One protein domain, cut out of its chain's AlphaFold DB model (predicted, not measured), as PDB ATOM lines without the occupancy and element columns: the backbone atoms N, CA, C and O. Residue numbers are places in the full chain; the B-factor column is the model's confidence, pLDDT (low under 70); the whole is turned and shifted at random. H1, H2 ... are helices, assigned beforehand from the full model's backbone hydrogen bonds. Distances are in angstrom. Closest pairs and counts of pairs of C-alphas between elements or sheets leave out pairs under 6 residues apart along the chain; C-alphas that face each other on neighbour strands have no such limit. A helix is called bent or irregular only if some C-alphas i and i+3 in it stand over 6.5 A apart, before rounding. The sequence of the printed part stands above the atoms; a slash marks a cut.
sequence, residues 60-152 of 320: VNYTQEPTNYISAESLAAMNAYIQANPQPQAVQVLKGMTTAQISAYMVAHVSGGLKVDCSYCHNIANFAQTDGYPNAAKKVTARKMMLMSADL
ATOM      1  N   VAL A  60     153.473 198.638  84.898       90.44
ATOM      2  CA  VAL A  60     153.715 199.944  85.516       90.44
ATOM      3  C   VAL A  60     152.712 200.164  86.647       90.44
ATOM      4  O   VAL A  60     151.549 199.796  86.498       90.44
ATOM      5  N   ASN A  61     153.160 200.767  87.757       86.69
ATOM      6  CA  ASN A  61     152.326 201.158  88.904       86.69
ATOM      7  C   ASN A  61     151.369 200.049  89.374       86.69
ATOM      8  O   ASN A  61     150.197 200.296  89.638       86.69
ATOM      9  N   TYR A  62     151.863 198.813  89.435       86.81
ATOM     10  CA  TYR A  62     151.063 197.636  89.749       86.81
ATOM     11  C   TYR A  62     151.773 196.813  90.815       86.81
ATOM     12  O   TYR A  62     152.963 196.516  90.676       86.81
ATOM     13  N   THR A  63     151.062 196.433  91.870       84.38
ATOM     14  CA  THR A  63     151.655 195.666  92.965       84.38
ATOM     15  C   THR A  63     151.827 194.202  92.577       84.38
ATOM     16  O   THR A  63     151.019 193.585  91.871       84.38
ATOM     17  N   GLN A  64     152.941 193.623  93.009       81.50
ATOM     18  CA  GLN A  64     153.191 192.201  92.875       81.50
ATOM     19  C   GLN A  64     152.461 191.458  93.993       81.50
ATOM     20  O   GLN A  64     153.014 191.194  95.055       81.50
ATOM     21  N   GLU A  65     151.211 191.098  93.726       77.00
ATOM     22  CA  GLU A  65     150.439 190.237  94.622       77.00
ATOM     23  C   GLU A  65     150.814 188.754  94.448       77.00
ATOM     24  O   GLU A  65     151.095 188.327  93.318       77.00
ATOM     25  N   PRO A  66     150.757 187.944  95.523       75.88
ATOM     26  CA  PRO A  66     150.967 186.502  95.438       75.88
ATOM     27  C   PRO A  66     149.996 185.845  94.444       75.88
ATOM     28  O   PRO A  66     148.858 186.277  94.263       75.88
ATOM     29  N   THR A  67     150.435 184.773  93.783       76.81
ATOM     30  CA  THR A  67     149.667 184.046  92.750       76.81
ATOM     31  C   THR A  67     148.615 183.092  93.330       76.81
ATOM     32  O   THR A  67     148.346 182.041  92.759       76.81
ATOM     33  N   ASN A  68     148.010 183.442  94.466       83.56
ATOM     34  CA  ASN A  68     147.041 182.606  95.189       83.56
ATOM     35  C   ASN A  68     145.723 182.357  94.426       83.56
ATOM     36  O   ASN A  68     144.945 181.495  94.818       83.56
ATOM     37  N   TYR A  69     145.480 183.096  93.344       88.56
ATOM     38  CA  TYR A  69     144.323 182.952  92.461       88.56
ATOM     39  C   TYR A  69     144.465 181.828  91.424       88.56
ATOM     40  O   TYR A  69     143.482 181.510  90.761       88.56
ATOM     41  N   ILE A  70     145.655 181.236  91.257       94.00
ATOM     42  CA  ILE A  70     145.856 180.056  90.405       94.00
ATOM     43  C   ILE A  70     145.991 178.834  91.309       94.00
ATOM     44  O   ILE A  70     146.843 178.804  92.198       94.00
ATOM     45  N   SER A  71     145.162 177.819  91.085       94.94
ATOM     46  CA  SER A  71     145.207 176.594  91.876       94.94
ATOM     47  C   SER A  71     146.453 175.764  91.545       94.94
ATOM     48  O   SER A  71     146.960 175.763  90.417       94.94
ATOM     49  N   ALA A  72     146.946 175.011  92.533       94.31
ATOM     50  CA  ALA A  72     148.053 174.076  92.325       94.31
ATOM     51  C   ALA A  72     147.707 173.011  91.268       94.31
ATOM     52  O   ALA A  72     148.567 172.619  90.482       94.31
ATOM     53  N   GLU A  73     146.439 172.596  91.213       95.44
ATOM     54  CA  GLU A  73     145.915 171.674  90.206       95.44
ATOM     55  C   GLU A  73     146.016 172.263  88.793       95.44
ATOM     56  O   GLU A  73     146.564 171.624  87.897       95.44
ATOM     57  N   SER A  74     145.578 173.509  88.602       95.62
ATOM     58  CA  SER A  74     145.659 174.210  87.318       95.62
ATOM     59  C   SER A  74     147.102 174.390  86.839       95.62
ATOM     60  O   SER A  74     147.383 174.219  85.651       95.62
ATOM     61  N   LEU A  75     148.033 174.694  87.751       94.31
ATOM     62  CA  LEU A  75     149.462 174.785  87.430       94.31
ATOM     63  C   LEU A  75     150.053 173.421  87.058       94.31
ATOM     64  O   LEU A  75     150.793 173.321  86.078       94.31
ATOM     65  N   ALA A  76     149.718 172.368  87.807       95.88
ATOM     66  CA  ALA A  76     150.170 171.012  87.511       95.88
ATOM     67  C   ALA A  76     149.645 170.527  86.151       95.88
ATOM     68  O   ALA A  76     150.422 170.021  85.340       95.88
ATOM     69  N   ALA A  77     148.361 170.757  85.865       96.56
ATOM     70  CA  ALA A  77     147.736 170.419  84.591       96.56
ATOM     71  C   ALA A  77     148.389 171.164  83.417       96.56
ATOM     72  O   ALA A  77     148.694 170.564  82.387       96.56
ATOM     73  N   MET A  78     148.669 172.460  83.580       95.94
ATOM     74  CA  MET A  78     149.372 173.254  82.572       95.94
ATOM     75  C   MET A  78     150.790 172.723  82.317       95.94
ATOM     76  O   MET A  78     151.189 172.584  81.163       95.94
ATOM     77  N   ASN A  79     151.544 172.388  83.369       95.94
ATOM     78  CA  ASN A  79     152.894 171.836  83.235       95.94
ATOM     79  C   ASN A  79     152.893 170.476  82.525       95.94
ATOM     80  O   ASN A  79     153.694 170.262  81.613       95.94
ATOM     81  N   ALA A  80     151.958 169.590  82.878       96.69
ATOM     82  CA  ALA A  80     151.767 168.318  82.185       96.69
ATOM     83  C   ALA A  80     151.408 168.533  80.704       96.69
ATOM     84  O   ALA A  80     151.953 167.867  79.823       96.69
ATOM     85  N   TYR A  81     150.551 169.515  80.409       95.75
ATOM     86  CA  TYR A  81     150.171 169.851  79.039       95.75
ATOM     87  C   TYR A  81     151.350 170.387  78.213       95.75
ATOM     88  O   TYR A  81     151.499 169.992  77.057       95.75
ATOM     89  N   ILE A  82     152.204 171.244  78.791       95.81
ATOM     90  CA  ILE A  82     153.425 171.753  78.138       95.81
ATOM     91  C   ILE A  82     154.360 170.596  77.764       95.81
ATOM     92  O   ILE A  82     154.896 170.581  76.657       95.81
ATOM     93  N   GLN A  83     154.547 169.630  78.669       95.94
ATOM     94  CA  GLN A  83     155.400 168.463  78.428       95.94
ATOM     95  C   GLN A  83     154.831 167.552  77.336       95.94
ATOM     96  O   GLN A  83     155.571 167.105  76.463       95.94
ATOM     97  N   ALA A  84     153.520 167.303  77.363       96.50
ATOM     98  CA  ALA A  84     152.851 166.451  76.385       96.50
ATOM     99  C   ALA A  84     152.742 167.103  74.995       96.50
ATOM    100  O   ALA A  84     152.780 166.408  73.983       96.50
ATOM    101  N   ASN A  85     152.617 168.433  74.933       95.75
ATOM    102  CA  ASN A  85     152.407 169.182  73.697       95.75
ATOM    103  C   ASN A  85     153.372 170.376  73.612       95.75
ATOM    104  O   ASN A  85     152.957 171.511  73.857       95.75
ATOM    105  N   PRO A  86     154.650 170.175  73.235       93.62
ATOM    106  CA  PRO A  86     155.623 171.270  73.137       93.62
ATOM    107  C   PRO A  86     155.229 172.352  72.119       93.62
ATOM    108  O   PRO A  86     155.523 173.536  72.308       93.62
ATOM    109  N   GLN A  87     154.541 171.941  71.048       95.00
ATOM    110  CA  GLN A  87     153.949 172.830  70.052       95.00
ATOM    111  C   GLN A  87     152.467 173.048  70.345       95.00
ATOM    112  O   GLN A  87     151.767 172.093  70.702       95.00
ATOM    113  N   PRO A  88     151.969 174.283  70.201       93.75
ATOM    114  CA  PRO A  88     150.639 174.587  70.667       93.75
ATOM    115  C   PRO A  88     149.583 174.150  69.653       93.75
ATOM    116  O   PRO A  88     149.788 174.155  68.440       93.75
ATOM    117  N   GLN A  89     148.413 173.800  70.171       93.25
ATOM    118  CA  GLN A  89     147.278 173.327  69.387       93.25
ATOM    119  C   GLN A  89     146.163 174.374  69.400       93.25
ATOM    120  O   GLN A  89     145.947 175.052  70.406       93.25
ATOM    121  N   ALA A  90     145.443 174.503  68.282       89.88
ATOM    122  CA  ALA A  90     144.285 175.395  68.137       89.88
ATOM    123  C   ALA A  90     144.545 176.882  68.494       89.88
ATOM    124  O   ALA A  90     143.638 177.602  68.922       89.88
ATOM    125  N   VAL A  91     145.778 177.369  68.308       93.19
ATOM    126  CA  VAL A  91     146.137 178.774  68.554       93.19
ATOM    127  C   VAL A  91     145.624 179.669  67.434       93.19
ATOM    128  O   VAL A  91     145.898 179.441  66.259       93.19
ATOM    129  N   GLN A  92     144.911 180.730  67.816       92.81
ATOM    130  CA  GLN A  92     144.320 181.683  66.872       92.81
ATOM    131  C   GLN A  92     144.990 183.061  66.911       92.81
ATOM    132  O   GLN A  92     145.142 183.675  65.861       92.81
ATOM    133  N   VAL A  93     145.403 183.530  68.096       93.94
ATOM    134  CA  VAL A  93     145.944 184.888  68.296       93.94
ATOM    135  C   VAL A  93     147.463 184.867  68.491       93.94
ATOM    136  O   VAL A  93     148.186 185.451  67.696       93.94
ATOM    137  N   LEU A  94     147.961 184.139  69.496       94.19
ATOM    138  CA  LEU A  94     149.386 184.074  69.866       94.19
ATOM    139  C   LEU A  94     150.217 183.158  68.944       94.19
ATOM    140  O   LEU A  94     150.871 182.218  69.395       94.19
ATOM    141  N   LYS A  95     150.132 183.374  67.630       91.12
ATOM    142  CA  LYS A  95     150.849 182.573  66.627       91.12
ATOM    143  C   LYS A  95     152.365 182.796  66.728       91.12
ATOM    144  O   LYS A  95     152.812 183.874  67.100       91.12
ATOM    145  N   GLY A  96     153.148 181.774  66.374       90.06
ATOM    146  CA  GLY A  96     154.619 181.837  66.374       90.06
ATOM    147  C   GLY A  96     155.286 181.616  67.738       90.06
ATOM    148  O   GLY A  96     156.504 181.711  67.835       90.06
ATOM    149  N   MET A  97     154.510 181.301  68.780       94.12
ATOM    150  CA  MET A  97     155.004 180.986  70.124       94.12
ATOM    151  C   MET A  97     154.900 179.479  70.406       94.12
ATOM    152  O   MET A  97     154.004 178.814  69.889       94.12
ATOM    153  N   THR A  98     155.776 178.936  71.252       96.38
ATOM    154  CA  THR A  98     155.668 177.556  71.760       96.38
ATOM    155  C   THR A  98     154.599 177.445  72.848       96.38
ATOM    156  O   THR A  98     154.193 178.451  73.438       96.38
ATOM    157  N   THR A  99     154.172 176.224  73.189       96.19
ATOM    158  CA  THR A  99     153.220 176.018  74.296       96.19
ATOM    159  C   THR A  99     153.753 176.585  75.608       96.19
ATOM    160  O   THR A  99     153.010 177.235  76.334       96.19
ATOM    161  N   ALA A 100     155.048 176.419  75.889       96.06
ATOM    162  CA  ALA A 100     155.673 176.972  77.089       96.06
ATOM    163  C   ALA A 100     155.615 178.510  77.121       96.06
ATOM    164  O   ALA A 100     155.269 179.093  78.147       96.06
ATOM    165  N   GLN A 101     155.901 179.171  75.994       95.56
ATOM    166  CA  GLN A 101     155.833 180.632  75.889       95.56
ATOM    167  C   GLN A 101     154.396 181.148  76.037       95.56
ATOM    168  O   GLN A 101     154.166 182.139  76.729       95.56
ATOM    169  N   ILE A 102     153.422 180.465  75.426       96.25
ATOM    170  CA  ILE A 102     152.002 180.807  75.568       96.25
ATOM    171  C   ILE A 102     151.565 180.639  77.020       96.25
ATOM    172  O   ILE A 102     150.959 181.550  77.572       96.25
ATOM    173  N   SER A 103     151.901 179.522  77.664       95.50
ATOM    174  CA  SER A 103     151.572 179.277  79.069       95.50
ATOM    175  C   SER A 103     152.182 180.327  80.000       95.50
ATOM    176  O   SER A 103     151.488 180.842  80.874       95.50
ATOM    177  N   ALA A 104     153.440 180.722  79.772       94.50
ATOM    178  CA  ALA A 104     154.073 181.806  80.521       94.50
ATOM    179  C   ALA A 104     153.312 183.132  80.355       94.50
ATOM    180  O   ALA A 104     153.036 183.811  81.344       94.50
ATOM    181  N   TYR A 105     152.896 183.466  79.128       94.94
ATOM    182  CA  TYR A 105     152.056 184.636  78.867       94.94
ATOM    183  C   TYR A 105     150.683 184.531  79.552       94.94
ATOM    184  O   TYR A 105     150.216 185.507  80.135       94.94
ATOM    185  N   MET A 106     150.039 183.360  79.540       95.44
ATOM    186  CA  MET A 106     148.746 183.155  80.206       95.44
ATOM    187  C   MET A 106     148.849 183.396  81.711       95.44
ATOM    188  O   MET A 106     148.034 184.130  82.263       95.44
ATOM    189  N   VAL A 107     149.875 182.852  82.369       93.31
ATOM    190  CA  VAL A 107     150.094 183.057  83.808       93.31
ATOM    191  C   VAL A 107     150.391 184.525  84.108       93.31
ATOM    192  O   VAL A 107     149.749 185.130  84.967       93.31
ATOM    193  N   ALA A 108     151.344 185.111  83.385       90.69
ATOM    194  CA  ALA A 108     151.857 186.443  83.678       90.69
ATOM    195  C   ALA A 108     150.870 187.563  83.311       90.69
ATOM    196  O   ALA A 108     150.674 188.501  84.088       90.69
ATOM    197  N   HIS A 109     150.225 187.457  82.146       92.56
ATOM    198  CA  HIS A 109     149.386 188.521  81.605       92.56
ATOM    199  C   HIS A 109     147.895 188.310  81.820       92.56
ATOM    200  O   HIS A 109     147.203 189.220  82.278       92.56
ATOM    201  N   VAL A 110     147.393 187.120  81.495       94.62
ATOM    202  CA  VAL A 110     145.953 186.847  81.532       94.62
ATOM    203  C   VAL A 110     145.519 186.625  82.975       94.62
ATOM    204  O   VAL A 110     144.820 187.462  83.541       94.62
ATOM    205  N   SER A 111     146.010 185.568  83.619       94.00
ATOM    206  CA  SER A 111     145.722 185.295  85.027       94.00
ATOM    207  C   SER A 111     146.279 186.392  85.936       94.00
ATOM    208  O   SER A 111     145.577 186.831  86.840       94.00
ATOM    209  N   GLY A 112     147.479 186.919  85.670       89.81
ATOM    210  CA  GLY A 112     148.061 188.017  86.450       89.81
ATOM    211  C   GLY A 112     147.252 189.319  86.436       89.81
ATOM    212  O   GLY A 112     147.145 189.981  87.476       89.81
ATOM    213  N   GLY A 113     146.672 189.674  85.284       91.00
ATOM    214  CA  GLY A 113     145.889 190.900  85.104       91.00
ATOM    215  C   GLY A 113     144.408 190.775  85.462       91.00
ATOM    216  O   GLY A 113     143.791 191.772  85.823       91.00
ATOM    217  N   LEU A 114     143.839 189.567  85.386       93.44
ATOM    218  CA  LEU A 114     142.435 189.288  85.722       93.44
ATOM    219  C   LEU A 114     142.255 188.711  87.135       93.44
ATOM    220  O   LEU A 114     141.139 188.731  87.648       93.44
ATOM    221  N   LYS A 115     143.335 188.183  87.730       92.50
ATOM    222  CA  LYS A 115     143.361 187.410  88.985       92.50
ATOM    223  C   LYS A 115     142.403 186.216  88.960       92.50
ATOM    224  O   LYS A 115     141.630 185.999  89.886       92.50
ATOM    225  N   VAL A 116     142.465 185.438  87.879       94.56
ATOM    226  CA  VAL A 116     141.634 184.239  87.681       94.56
ATOM    227  C   VAL A 116     142.469 182.982  87.511       94.56
ATOM    228  O   VAL A 116     143.575 183.013  86.965       94.56
ATOM    229  N   ASP A 117     141.884 181.864  87.925       95.75
ATOM    230  CA  ASP A 117     142.414 180.531  87.684       95.75
ATOM    231  C   ASP A 117     142.279 180.109  86.205       95.75
ATOM    232  O   ASP A 117     141.414 180.601  85.476       95.75
ATOM    233  N   CYS A 118     143.098 179.151  85.759       95.75
ATOM    234  CA  CYS A 118     143.057 178.608  84.397       95.75
ATOM    235  C   CYS A 118     141.669 178.060  84.013       95.75
ATOM    236  O   CYS A 118     141.207 178.262  82.884       95.75
ATOM    237  N   SER A 119     140.981 177.411  84.960       95.38
ATOM    238  CA  SER A 119     139.640 176.833  84.775       95.38
ATOM    239  C   SER A 119     138.551 177.872  84.469       95.38
ATOM    240  O   SER A 119     137.477 177.531  83.961       95.38
ATOM    241  N   TYR A 120     138.833 179.160  84.711       95.94
ATOM    242  CA  TYR A 120     137.921 180.255  84.394       95.94
ATOM    243  C   TYR A 120     137.605 180.328  82.896       95.94
ATOM    244  O   TYR A 120     136.473 180.644  82.527       95.94
ATOM    245  N   CYS A 121     138.583 180.003  82.044       95.69
ATOM    246  CA  CYS A 121     138.445 180.027  80.587       95.69
ATOM    247  C   CYS A 121     138.758 178.692  79.912       95.69
ATOM    248  O   CYS A 121     138.310 178.492  78.792       95.69
ATOM    249  N   HIS A 122     139.536 177.802  80.527       96.38
ATOM    250  CA  HIS A 122     139.986 176.563  79.893       96.38
ATOM    251  C   HIS A 122     139.369 175.326  80.537       96.38
ATOM    252  O   HIS A 122     139.058 175.308  81.725       96.38
ATOM    253  N   ASN A 123     139.265 174.255  79.751       95.50
ATOM    254  CA  ASN A 123     139.230 172.915  80.310       95.50
ATOM    255  C   ASN A 123     140.662 172.536  80.719       95.50
ATOM    256  O   ASN A 123     141.526 172.404  79.854       95.50
ATOM    257  N   ILE A 124     140.921 172.354  82.014       95.00
ATOM    258  CA  ILE A 124     142.259 171.996  82.512       95.00
ATOM    259  C   ILE A 124     142.696 170.585  82.084       95.00
ATOM    260  O   ILE A 124     143.891 170.316  82.027       95.00
ATOM    261  N   ALA A 125     141.756 169.712  81.694       93.25
ATOM    262  CA  ALA A 125     142.078 168.417  81.094       93.25
ATOM    263  C   ALA A 125     142.532 168.536  79.625       93.25
ATOM    264  O   ALA A 125     143.241 167.667  79.123       93.25
ATOM    265  N   ASN A 126     142.131 169.601  78.920       93.88
ATOM    266  CA  ASN A 126     142.539 169.866  77.542       93.88
ATOM    267  C   ASN A 126     142.491 171.370  77.228       93.88
ATOM    268  O   ASN A 126     141.452 171.923  76.849       93.88
ATOM    269  N   PHE A 127     143.648 172.029  77.305       94.62
ATOM    270  CA  PHE A 127     143.754 173.472  77.091       94.62
ATOM    271  C   PHE A 127     143.415 173.913  75.659       94.62
ATOM    272  O   PHE A 127     142.997 175.064  75.470       94.62
ATOM    273  N   ALA A 128     143.539 173.034  74.658       94.81
ATOM    274  CA  ALA A 128     143.209 173.339  73.266       94.81
ATOM    275  C   ALA A 128     141.701 173.339  72.991       94.81
ATOM    276  O   ALA A 128     141.259 174.084  72.115       94.81
ATOM    277  N   GLN A 129     140.908 172.610  73.783       94.94
ATOM    278  CA  GLN A 129     139.473 172.423  73.556       94.94
ATOM    279  C   GLN A 129     138.728 173.758  73.365       94.94
ATOM    280  O   GLN A 129     138.911 174.724  74.122       94.94
ATOM    281  N   THR A 130     137.923 173.836  72.305       91.56
ATOM    282  CA  THR A 130     137.252 175.068  71.861       91.56
ATOM    283  C   THR A 130     135.792 175.161  72.285       91.56
ATOM    284  O   THR A 130     135.292 176.274  72.414       91.56
ATOM    285  N   ASP A 131     135.143 174.028  72.532       91.44
ATOM    286  CA  ASP A 131     133.711 173.874  72.792       91.44
ATOM    287  C   ASP A 131     133.433 172.672  73.718       91.44
ATOM    288  O   ASP A 131     134.345 171.957  74.124       91.44
ATOM    289  N   GLY A 132     132.173 172.471  74.118       90.62
ATOM    290  CA  GLY A 132     131.768 171.290  74.893       90.62
ATOM    291  C   GLY A 132     132.162 171.287  76.378       90.62
ATOM    292  O   GLY A 132     132.111 170.238  77.010       90.62
ATOM    293  N   TYR A 133     132.540 172.436  76.953       92.56
ATOM    294  CA  TYR A 133     132.758 172.604  78.400       92.56
ATOM    295  C   TYR A 133     132.145 173.926  78.908       92.56
ATOM    296  O   TYR A 133     131.981 174.861  78.115       92.56
ATOM    297  N   PRO A 134     131.832 174.051  80.216       89.75
ATOM    298  CA  PRO A 134     130.986 175.130  80.751       89.75
ATOM    299  C   PRO A 134     131.476 176.568  80.505       89.75
ATOM    300  O   PRO A 134     130.675 177.497  80.504       89.75
ATOM    301  N   ASN A 135     132.777 176.768  80.273       92.81
ATOM    302  CA  ASN A 135     133.396 178.091  80.128       92.81
ATOM    303  C   ASN A 135     133.901 178.394  78.703       92.81
ATOM    304  O   ASN A 135     134.593 179.392  78.498       92.81
ATOM    305  N   ALA A 136     133.537 177.590  77.697       93.56
ATOM    306  CA  ALA A 136     134.023 177.754  76.323       93.56
ATOM    307  C   ALA A 136     133.759 179.149  75.728       93.56
ATOM    308  O   ALA A 136     134.629 179.728  75.070       93.56
ATOM    309  N   ALA A 137     132.596 179.736  76.024       93.38
ATOM    310  CA  ALA A 137     132.247 181.084  75.581       93.38
ATOM    311  C   ALA A 137     133.217 182.152  76.122       93.38
ATOM    312  O   ALA A 137     133.598 183.065  75.388       93.38
ATOM    313  N   LYS A 138     133.705 182.007  77.362       94.12
ATOM    314  CA  LYS A 138     134.685 182.938  77.947       94.12
ATOM    315  C   LYS A 138     136.015 182.886  77.203       94.12
ATOM    316  O   LYS A 138     136.606 183.934  76.958       94.12
ATOM    317  N   LYS A 139     136.449 181.703  76.751       94.75
ATOM    318  CA  LYS A 139     137.643 181.552  75.900       94.75
ATOM    319  C   LYS A 139     137.487 182.289  74.566       94.75
ATOM    320  O   LYS A 139     138.443 182.892  74.085       94.75
ATOM    321  N   VAL A 140     136.293 182.257  73.965       93.69
ATOM    322  CA  VAL A 140     135.988 183.007  72.733       93.69
ATOM    323  C   VAL A 140     136.065 184.514  72.989       93.69
ATOM    324  O   VAL A 140     136.754 185.217  72.249       93.69
ATOM    325  N   THR A 141     135.423 185.008  74.050       93.81
ATOM    326  CA  THR A 141     135.469 186.429  74.429       93.81
ATOM    327  C   THR A 141     136.890 186.885  74.755       93.81
ATOM    328  O   THR A 141     137.317 187.930  74.271       93.81
ATOM    329  N   ALA A 142     137.672 186.080  75.479       95.31
ATOM    330  CA  ALA A 142     139.064 186.382  75.802       95.31
ATOM    331  C   ALA A 142     139.933 186.553  74.545       95.31
ATOM    332  O   ALA A 142     140.750 187.470  74.485       95.31
ATOM    333  N   ARG A 143     139.726 185.739  73.499       95.62
ATOM    334  CA  ARG A 143     140.422 185.929  72.214       95.62
ATOM    335  C   ARG A 143     140.060 187.256  71.551       95.62
ATOM    336  O   ARG A 143     140.952 187.932  71.048       95.62
ATOM    337  N   LYS A 144     138.783 187.649  71.579       95.50
ATOM    338  CA  LYS A 144     138.348 188.959  71.068       95.50
ATOM    339  C   LYS A 144     138.977 190.110  71.864       95.50
ATOM    340  O   LYS A 144     139.432 191.070  71.260       95.50
ATOM    341  N   MET A 145     139.087 189.978  73.188       95.88
ATOM    342  CA  MET A 145     139.762 190.967  74.042       95.88
ATOM    343  C   MET A 145     141.267 191.071  73.760       95.88
ATOM    344  O   MET A 145     141.815 192.170  73.762       95.88
ATOM    345  N   MET A 146     141.946 189.957  73.462       96.19
ATOM    346  CA  MET A 146     143.351 189.998  73.031       96.19
ATOM    347  C   MET A 146     143.503 190.758  71.709       96.19
ATOM    348  O   MET A 146     144.383 191.609  71.595       96.19
ATOM    349  N   LEU A 147     142.621 190.502  70.737       95.88
ATOM    350  CA  LEU A 147     142.614 191.234  69.467       95.88
ATOM    351  C   LEU A 147     142.312 192.723  69.663       95.88
ATOM    352  O   LEU A 147     142.977 193.543  69.046       95.88
ATOM    353  N   MET A 148     141.399 193.070  70.575       96.25
ATOM    354  CA  MET A 148     141.165 194.460  70.969       96.25
ATOM    355  C   MET A 148     142.443 195.095  71.523       96.25
ATOM    356  O   MET A 148     142.814 196.179  71.096       96.25
ATOM    357  N   SER A 149     143.165 194.430  72.433       96.31
ATOM    358  CA  SER A 149     144.418 194.994  72.956       96.31
ATOM    359  C   SER A 149     145.474 195.207  71.863       96.31
ATOM    360  O   SER A 149     146.138 196.241  71.862       96.31
ATOM    361  N   ALA A 150     145.578 194.282  70.901       96.25
ATOM    362  CA  ALA A 150     146.476 194.413  69.755       96.25
ATOM    363  C   ALA A 150     146.092 195.597  68.861       96.25
ATOM    364  O   ALA A 150     146.945 196.419  68.541       96.25
ATOM    365  N   ASP A 151     144.809 195.712  68.517       97.31
ATOM    366  CA  ASP A 151     144.252 196.818  67.736       97.31
ATOM    367  C   ASP A 151     144.554 198.170  68.398       97.31
ATOM    368  O   ASP A 151     145.131 199.063  67.778       97.31
ATOM    369  N   LEU A 152     144.271 198.297  69.696       97.06
ATOM    370  CA  LEU A 152     144.520 199.533  70.436       97.06
ATOM    371  C   LEU A 152     146.014 199.885  70.486       97.06
ATOM    372  O   LEU A 152     146.389 201.046  70.298       97.06
TER     373      LEU A 152
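What this domain is: This is residues 60 to 152 of the 320 residues of an uncharacterized protein of Roseiflexus sp. (strain RS-1) (UniProt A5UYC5). Two helices, H1 and H2, form a helical hairpin that meets near its linked end, and a third, H3, lies apart from both, with long loops between the helices. The longest stretch with no named element, residues 115 to 135, links H2 to H3, its C-alphas 6 to 18 A from the mean of all C-alphas. The printed part has 93 residues with three named helices, H1, H2 and H3 in that order, and no named strand; the class is all helix, though under half of the residues, 46, are in named elements. It is compact, with a radius of gyration of the C-alphas of 13.1 A, and rounded, spanning 36 by 32 by 27 A.

How they stand to each other: After residues 60 to 71, H1, residues 72 to 84, touches H2, residues 99 to 114, with residues 78 to 82 alone, and H2 touches it with residues 99 to 103 alone. Their closest C-alphas, of Ile 82 and Thr 99, are 5.7 A apart. They run opposite ways at a shallow tilt of 25 degrees and form a helical hairpin. H3, residues 136 to 152, is apart from H1 and from H2. In H1 and H3 every O i to N i+4 pair is within hydrogen-bond range; in H2, 10 of 12 are.

Where its parts are: H1 begins at C-alpha 72 (148.053, 174.076, 92.325) and is 18.3 A long from first to last C-alpha. H2 begins at C-alpha 99 (153.220, 176.018, 74.296) and is 20.6 A long; it is neither bent nor irregular, but only just: C-alphas 108 and 111 are 6.4 A apart. H3, 24.9 A long, ends at C-alpha 152 (144.520, 199.533, 70.436).

The domain as a whole: The two C-alphas farthest apart, of Asn 61 and Gly 132, are 38.9 A apart. Both links are long, 14 residues from H1 to H2 and 21 from H2 to H3. The printed part has no cut, and no printed residue is under 70 in pLDDT; the mean of the printed part is 93.2.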